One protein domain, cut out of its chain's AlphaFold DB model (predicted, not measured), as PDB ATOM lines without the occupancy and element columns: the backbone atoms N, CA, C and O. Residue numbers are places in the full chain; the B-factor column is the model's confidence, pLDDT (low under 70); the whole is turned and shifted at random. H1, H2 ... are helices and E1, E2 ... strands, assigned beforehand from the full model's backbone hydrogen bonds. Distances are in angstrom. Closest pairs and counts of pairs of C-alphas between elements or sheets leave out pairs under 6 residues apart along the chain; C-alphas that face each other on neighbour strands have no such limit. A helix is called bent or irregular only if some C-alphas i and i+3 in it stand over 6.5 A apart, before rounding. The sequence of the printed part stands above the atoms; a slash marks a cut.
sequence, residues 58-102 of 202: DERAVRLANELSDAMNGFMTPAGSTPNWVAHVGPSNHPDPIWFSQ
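This is residues 58 to 102 of the 202 residues of an uncharacterized protein of Mesorhizobium sp (UniProt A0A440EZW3). A small antiparallel hairpin of two short strands, E1 and E2, has one longer helix, H1, packed along its E1 side, with E1 between the helix and E2; the whole makes a slab that is only just flat. The chain runs along H1, folds back through the loop of residues 77 to 85 and returns through E1, and a second loop, residues 90 to 97, turns it into E2; these two loops lie at the two ends of the longest axis. The printed part has 45 residues with one named helix and two named strands in the order H1, E1, E2, the sheet order being E1 - E2, antiparallel, and its class is mixed, helices and strands. The whole is only just loose, close to compact, with a radius of gyration of the C-alphas of 11.6 A, and the C-alphas span 38 by 21 by 11 A along their three main axes.

The sheet holds two strands of four residues each. E1 is residues 86 to 89, from Val 86 with its C-alpha at (31.926, 105.228, 78.842) to Val 89, 10.0 A from first to last C-alpha. E2 is residues 98 to 101, from Ile 98 to Ser 101, whose C-alpha is at (34.312, 102.051, 82.386), and it measures 10.5 A. H1 is residues 58 to 76, 19 residues from Asp 58 to Met 76, and measures 26.3 A from first to last C-alpha. Its C-alpha 58 stands at (25.796, 98.597, 64.312) and its C-alpha 76 at (27.212, 109.479, 88.219). H1 is not bent.

E1 and E2 are antiparallel neighbours and form a hairpin, with 155 degrees between their N-to-C directions. Among the C-alphas that face each other across the pair are those of Ala 87 and Phe 100, 4.6 A apart, and those of Val 89 and Ile 98, 4.8 A apart. N of His 88 and O of Trp 99 are within hydrogen-bond range at 2.8 A, and N of Val 86 and O of Ser 101 at 2.9 A. H1 and E1 have 12 pairs of C-alphas within 8 A of each other. The closest C-alphas of H1 and E1 are those of Ser 69 and Val 86, 4.9 A apart, and the two elements are 7.1 A apart centre to centre. H1 and E2 are near each other, with 7 pairs of C-alphas within 10 A but no pair within 8 A. In H1 each O i to N i+4 pair is within hydrogen-bond range.

The two C-alphas farthest apart are those of Gly 80 and Asn 93, 38.1 A; Gly 80 lies in the link from H1 to E1 and Asn 93 in the link from E1 to E2. The first and last printed C-alphas, those of Asp 58 and Gln 102, are 23.0 A apart. The link from H1 to E1 is short, with 9 residues, and the link from E1 to E2 is short, with 8 residues; no link is long. The printed part runs from residue 58 to residue 102 without a cut, out of a full chain of 202 residues. The mean pLDDT of the printed part, the model's own confidence, is 84.9, and no printed residue is under 70. The mean pLDDT is 86 in H1, 86 in E1 and 87 in E2.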
ATOM      1  N   ASP A  58      24.519  98.282  63.665       77.81
ATOM      2  CA  ASP A  58      25.796  98.597  64.312       77.81
ATOM      3  C   ASP A  58      25.916 100.093  64.639       77.81
ATOM      4  O   ASP A  58      26.265 100.453  65.763       77.81
ATOM      5  N   GLU A  59      25.536 100.974  63.706       79.44
ATOM      6  CA  GLU A  59      25.466 102.424  63.952       79.44
ATOM      7  C   GLU A  59      24.514 102.739  65.111       79.44
ATOM      8  O   GLU A  59      24.856 103.506  66.014       79.44
ATOM      9  N   ARG A  60      23.360 102.058  65.154       87.69
ATOM     10  CA  ARG A  60      22.393 102.195  66.248       87.69
ATOM     11  C   ARG A  60      22.977 101.781  67.589       87.69
ATOM     12  O   ARG A  60      22.727 102.457  68.587       87.69
ATOM     13  N   ALA A  61      23.725 100.681  67.635       84.75
ATOM     14  CA  ALA A  61      24.366 100.218  68.861       84.75
ATOM     15  C   ALA A  61      25.399 101.236  69.370       84.75
ATOM     16  O   ALA A  61      25.387 101.572  70.554       84.75
ATOM     17  N   VAL A  62      26.224 101.789  68.475       79.88
ATOM     18  CA  VAL A  62      27.216 102.823  68.814       79.88
ATOM     19  C   VAL A  62      26.541 104.105  69.300       79.88
ATOM     20  O   VAL A  62      26.935 104.658  70.328       79.88
ATOM     21  N   ARG A  63      25.495 104.577  68.614       87.75
ATOM     22  CA  ARG A  63      24.748 105.765  69.046       87.75
ATOM     23  C   ARG A  63      24.127 105.569  70.429       87.75
ATOM     24  O   ARG A  63      24.266 106.449  71.273       87.75
ATOM     25  N   LEU A  64      23.494 104.421  70.680       89.44
ATOM     26  CA  LEU A  64      22.920 104.103  71.992       89.44
ATOM     27  C   LEU A  64      23.992 104.012  73.086       89.44
ATOM     28  O   LEU A  64      23.747 104.458  74.203       89.44
ATOM     29  N   ALA A  65      25.181 103.485  72.779       86.44
ATOM     30  CA  ALA A  65      26.308 103.475  73.712       86.44
ATOM     31  C   ALA A  65      26.754 104.901  74.084       86.44
ATOM     32  O   ALA A  65      26.985 105.194  75.258       86.44
ATOM     33  N   ASN A  66      26.806 105.815  73.112       82.00
ATOM     34  CA  ASN A  66      27.126 107.224  73.361       82.00
ATOM     35  C   ASN A  66      26.042 107.916  74.202       82.00
ATOM     36  O   ASN A  66      26.360 108.528  75.216       82.00
ATOM     37  N   GLU A  67      24.764 107.754  73.844       88.69
ATOM     38  CA  GLU A  67      23.638 108.306  74.616       88.69
ATOM     39  C   GLU A  67      23.630 107.789  76.061       88.69
ATOM     40  O   GLU A  67      23.381 108.539  77.008       88.69
ATOM     41  N   LEU A  68      23.943 106.506  76.248       91.50
ATOM     42  CA  LEU A  68      24.044 105.893  77.564       91.50
ATOM     43  C   LEU A  68      25.260 106.416  78.344       91.50
ATOM     44  O   LEU A  68      25.152 106.644  79.547       91.50
ATOM     45  N   SER A  69      26.391 106.658  77.675       87.25
ATOM     46  CA  SER A  69      27.571 107.299  78.274       87.25
ATOM     47  C   SER A  69      27.244 108.709  78.769       87.25
ATOM     48  O   SER A  69      27.553 109.049  79.909       87.25
ATOM     49  N   ASP A  70      26.547 109.512  77.961       82.94
ATOM     50  CA  ASP A  70      26.116 110.866  78.327       82.94
ATOM     51  C   ASP A  70      25.148 110.855  79.516       82.94
ATOM     52  O   ASP A  70      25.310 111.624  80.469       82.94
ATOM     53  N   ALA A  71      24.174 109.939  79.510       91.25
ATOM     54  CA  ALA A  71      23.254 109.758  80.628       91.25
ATOM     55  C   ALA A  71      23.995 109.358  81.916       91.25
ATOM     56  O   ALA A  71      23.715 109.898  82.989       91.25
ATOM     57  N   MET A  72      24.973 108.456  81.811       89.50
ATOM     58  CA  MET A  72      25.813 108.030  82.930       89.50
ATOM     59  C   MET A  72      26.684 109.159  83.468       89.50
ATOM     60  O   MET A  72      26.796 109.311  84.681       89.50
ATOM     61  N   ASN A  73      27.246 109.987  82.592       85.12
ATOM     62  CA  ASN A  73      27.978 111.187  82.976       85.12
ATOM     63  C   ASN A  73      27.079 112.190  83.712       85.12
ATOM     64  O   ASN A  73      27.479 112.747  84.728       85.12
ATOM     65  N   GLY A  74      25.833 112.376  83.274       87.75
ATOM     66  CA  GLY A  74      24.870 113.211  83.996       87.75
ATOM     67  C   GLY A  74      24.464 112.645  85.364       87.75
ATOM     68  O   GLY A  74      24.242 113.406  86.304       87.75
ATOM     69  N   PHE A  75      24.361 111.320  85.482       90.62
ATOM     70  CA  PHE A  75      23.878 110.652  86.693       90.62
ATOM     71  C   PHE A  75      24.972 110.419  87.748       90.62
ATOM     72  O   PHE A  75      24.736 110.629  88.936       90.62
ATOM     73  N   MET A  76      26.158 109.975  87.327       87.81
ATOM     74  CA  MET A  76      27.212 109.479  88.219       87.81
ATOM     75  C   MET A  76      28.352 110.468  88.455       87.81
ATOM     76  O   MET A  76      29.188 110.207  89.320       87.81
ATOM     77  N   THR A  77      28.445 111.567  87.703       86.00
ATOM     78  CA  THR A  77      29.513 112.555  87.892       86.00
ATOM     79  C   THR A  77      29.093 113.588  88.939       86.00
ATOM     80  O   THR A  77      28.140 114.336  88.713       86.00
ATOM     81  N   PRO A  78      29.788 113.676  90.092       88.31
ATOM     82  CA  PRO A  78      29.495 114.697  91.090       88.31
ATOM     83  C   PRO A  78      29.635 116.106  90.512       88.31
ATOM     84  O   PRO A  78      30.493 116.359  89.664       88.31
ATOM     85  N   ALA A  79      28.845 117.051  91.023       87.50
ATOM     86  CA  ALA A  79      28.964 118.451  90.632       87.50
ATOM     87  C   ALA A  79      30.406 118.953  90.848       87.50
ATOM     88  O   ALA A  79      30.944 118.864  91.951       87.50
ATOM     89  N   GLY A  80      31.033 119.460  89.782       81.88
ATOM     90  CA  GLY A  80      32.426 119.924  89.790       81.88
ATOM     91  C   GLY A  80      33.480 118.859  89.461       81.88
ATOM     92  O   GLY A  80      34.661 119.190  89.425       81.88
ATOM     93  N   SER A  81      33.084 117.608  89.202       81.31
ATOM     94  CA  SER A  81      33.976 116.557  88.689       81.31
ATOM     95  C   SER A  81      33.916 116.466  87.161       81.31
ATOM     96  O   SER A  81      32.934 116.881  86.546       81.31
ATOM     97  N   THR A  82      34.955 115.906  86.539       75.44
ATOM     98  CA  THR A  82      34.981 115.671  85.087       75.44
ATOM     99  C   THR A  82      34.191 114.403  84.742       75.44
ATOM    100  O   THR A  82      34.450 113.362  85.351       75.44
ATOM    101  N   PRO A  83      33.245 114.455  83.789       80.00
ATOM    102  CA  PRO A  83      32.524 113.272  83.333       80.00
ATOM    103  C   PRO A  83      33.469 112.292  82.646       80.00
ATOM    104  O   PRO A  83      34.243 112.702  81.781       80.00
ATOM    105  N   ASN A  84      33.426 111.020  83.057       83.56
ATOM    106  CA  ASN A  84      34.332 110.002  82.539       83.56
ATOM    107  C   ASN A  84      33.771 108.600  82.326       83.56
ATOM    108  O   ASN A  84      34.529 107.656  82.103       83.56
ATOM    109  N   TRP A  85      32.455 108.463  82.361       85.88
ATOM    110  CA  TRP A  85      31.791 107.203  82.100       85.88
ATOM    111  C   TRP A  85      31.666 106.953  80.602       85.88
ATOM    112  O   TRP A  85      31.185 107.804  79.852       85.88
ATOM    113  N   VAL A  86      32.076 105.756  80.195       84.06
ATOM    114  CA  VAL A  86      31.926 105.228  78.842       84.06
ATOM    115  C   VAL A  86      31.152 103.923  78.931       84.06
ATOM    116  O   VAL A  86      31.549 103.005  79.651       84.06
ATOM    117  N   ALA A  87      30.037 103.850  78.216       88.94
ATOM    118  CA  ALA A  87      29.295 102.624  78.000       88.94
ATOM    119  C   ALA A  87      29.857 101.901  76.775       88.94
ATOM    120  O   ALA A  87      30.071 102.496  75.720       88.94
ATOM    121  N   HIS A  88      30.057 100.601  76.912       83.69
ATOM    122  CA  HIS A  88      30.544  99.733  75.855       83.69
ATOM    123  C   HIS A  88      29.461  98.725  75.503       83.69
ATOM    124  O   HIS A  88      28.794  98.193  76.392       83.69
ATOM    125  N   VAL A  89      29.296  98.461  74.207       87.50
ATOM    126  CA  VAL A  89      28.355  97.464  73.690       87.50
ATOM    127  C   VAL A  89      29.145  96.445  72.878       87.50
ATOM    128  O   VAL A  89      29.696  96.758  71.826       87.50
ATOM    129  N   GLY A  90      29.235  95.231  73.405       82.19
ATOM    130  CA  GLY A  90      29.879  94.087  72.780       82.19
ATOM    131  C   GLY A  90      28.877  93.139  72.115       82.19
ATOM    132  O   GLY A  90      27.663  93.267  72.282       82.19
ATOM    133  N   PRO A  91      29.378  92.152  71.357       82.00
ATOM    134  CA  PRO A  91      28.541  91.142  70.727       82.00
ATOM    135  C   PRO A  91      27.815  90.281  71.770       82.00
ATOM    136  O   PRO A  91      28.301  90.062  72.878       82.00
ATOM    137  N   SER A  92      26.662  89.723  71.394       80.50
ATOM    138  CA  SER A  92      25.788  88.964  72.303       80.50
ATOM    139  C   SER A  92      26.392  87.665  72.850       80.50
ATOM    140  O   SER A  92      25.800  87.041  73.724       80.50
ATOM    141  N   ASN A  93      27.525  87.214  72.305       85.69
ATOM    142  CA  ASN A  93      28.276  86.061  72.803       85.69
ATOM    143  C   ASN A  93      29.296  86.432  73.896       85.69
ATOM    144  O   ASN A  93      29.947  85.538  74.434       85.69
ATOM    145  N   HIS A  94      29.445  87.720  74.216       81.44
ATOM    146  CA  HIS A  94      30.217  88.178  75.362       81.44
ATOM    147  C   HIS A  94      29.408  87.942  76.654       81.44
ATOM    148  O   HIS A  94      28.204  88.199  76.648       81.44
ATOM    149  N   PRO A  95      30.021  87.460  77.754       82.81
ATOM    150  CA  PRO A  95      29.309  87.204  79.013       82.81
ATOM    151  C   PRO A  95      28.623  88.457  79.575       82.81
ATOM    152  O   PRO A  95      27.529  88.353  80.120       82.81
ATOM    153  N   ASP A  96      29.223  89.625  79.346       86.00
ATOM    154  CA  ASP A  96      28.682  90.936  79.704       86.00
ATOM    155  C   ASP A  96      28.672  91.825  78.450       86.00
ATOM    156  O   ASP A  96      29.664  92.497  78.167       86.00
ATOM    157  N   PRO A  97      27.617  91.788  77.617       84.31
ATOM    158  CA  PRO A  97      27.588  92.511  76.344       84.31
ATOM    159  C   PRO A  97      27.404  94.021  76.522       84.31
ATOM    160  O   PRO A  97      27.574  94.767  75.567       84.31
ATOM    161  N   ILE A  98      27.058  94.484  77.724       88.75
ATOM    162  CA  ILE A  98      27.013  95.902  78.074       88.75
ATOM    163  C   ILE A  98      27.824  96.073  79.349       88.75
ATOM    164  O   ILE A  98      27.505  95.460  80.367       88.75
ATOM    165  N   TRP A  99      28.856  96.907  79.305       89.25
ATOM    166  CA  TRP A  99      29.647  97.244  80.484       89.25
ATOM    167  C   TRP A  99      30.015  98.724  80.477       89.25
ATOM    168  O   TRP A  99      29.899  99.410  79.464       89.25
ATOM    169  N   PHE A 100      30.451  99.221  81.629       87.25
ATOM    170  CA  PHE A 100      30.847 100.611  81.809       87.25
ATOM    171  C   PHE A 100      32.292 100.679  82.274       87.25
ATOM    172  O   PHE A 100      32.720  99.860  83.088       87.25
ATOM    173  N   SER A 101      33.025 101.681  81.808       83.19
ATOM    174  CA  SER A 101      34.312 102.051  82.386       83.19
ATOM    175  C   SER A 101      34.324 103.534  82.742       83.19
ATOM    176  O   SER A 101      33.605 104.334  82.149       83.19
ATOM    177  N   GLN A 102      35.141 103.895  83.730       73.81
ATOM    178  CA  GLN A 102      35.457 105.289  84.070       73.81
ATOM    179  C   GLN A 102      36.673 105.808  83.274       73.81
ATOM    180  O   GLN A 102      37.263 106.844  83.592       73.81
TER     181      GLN A 102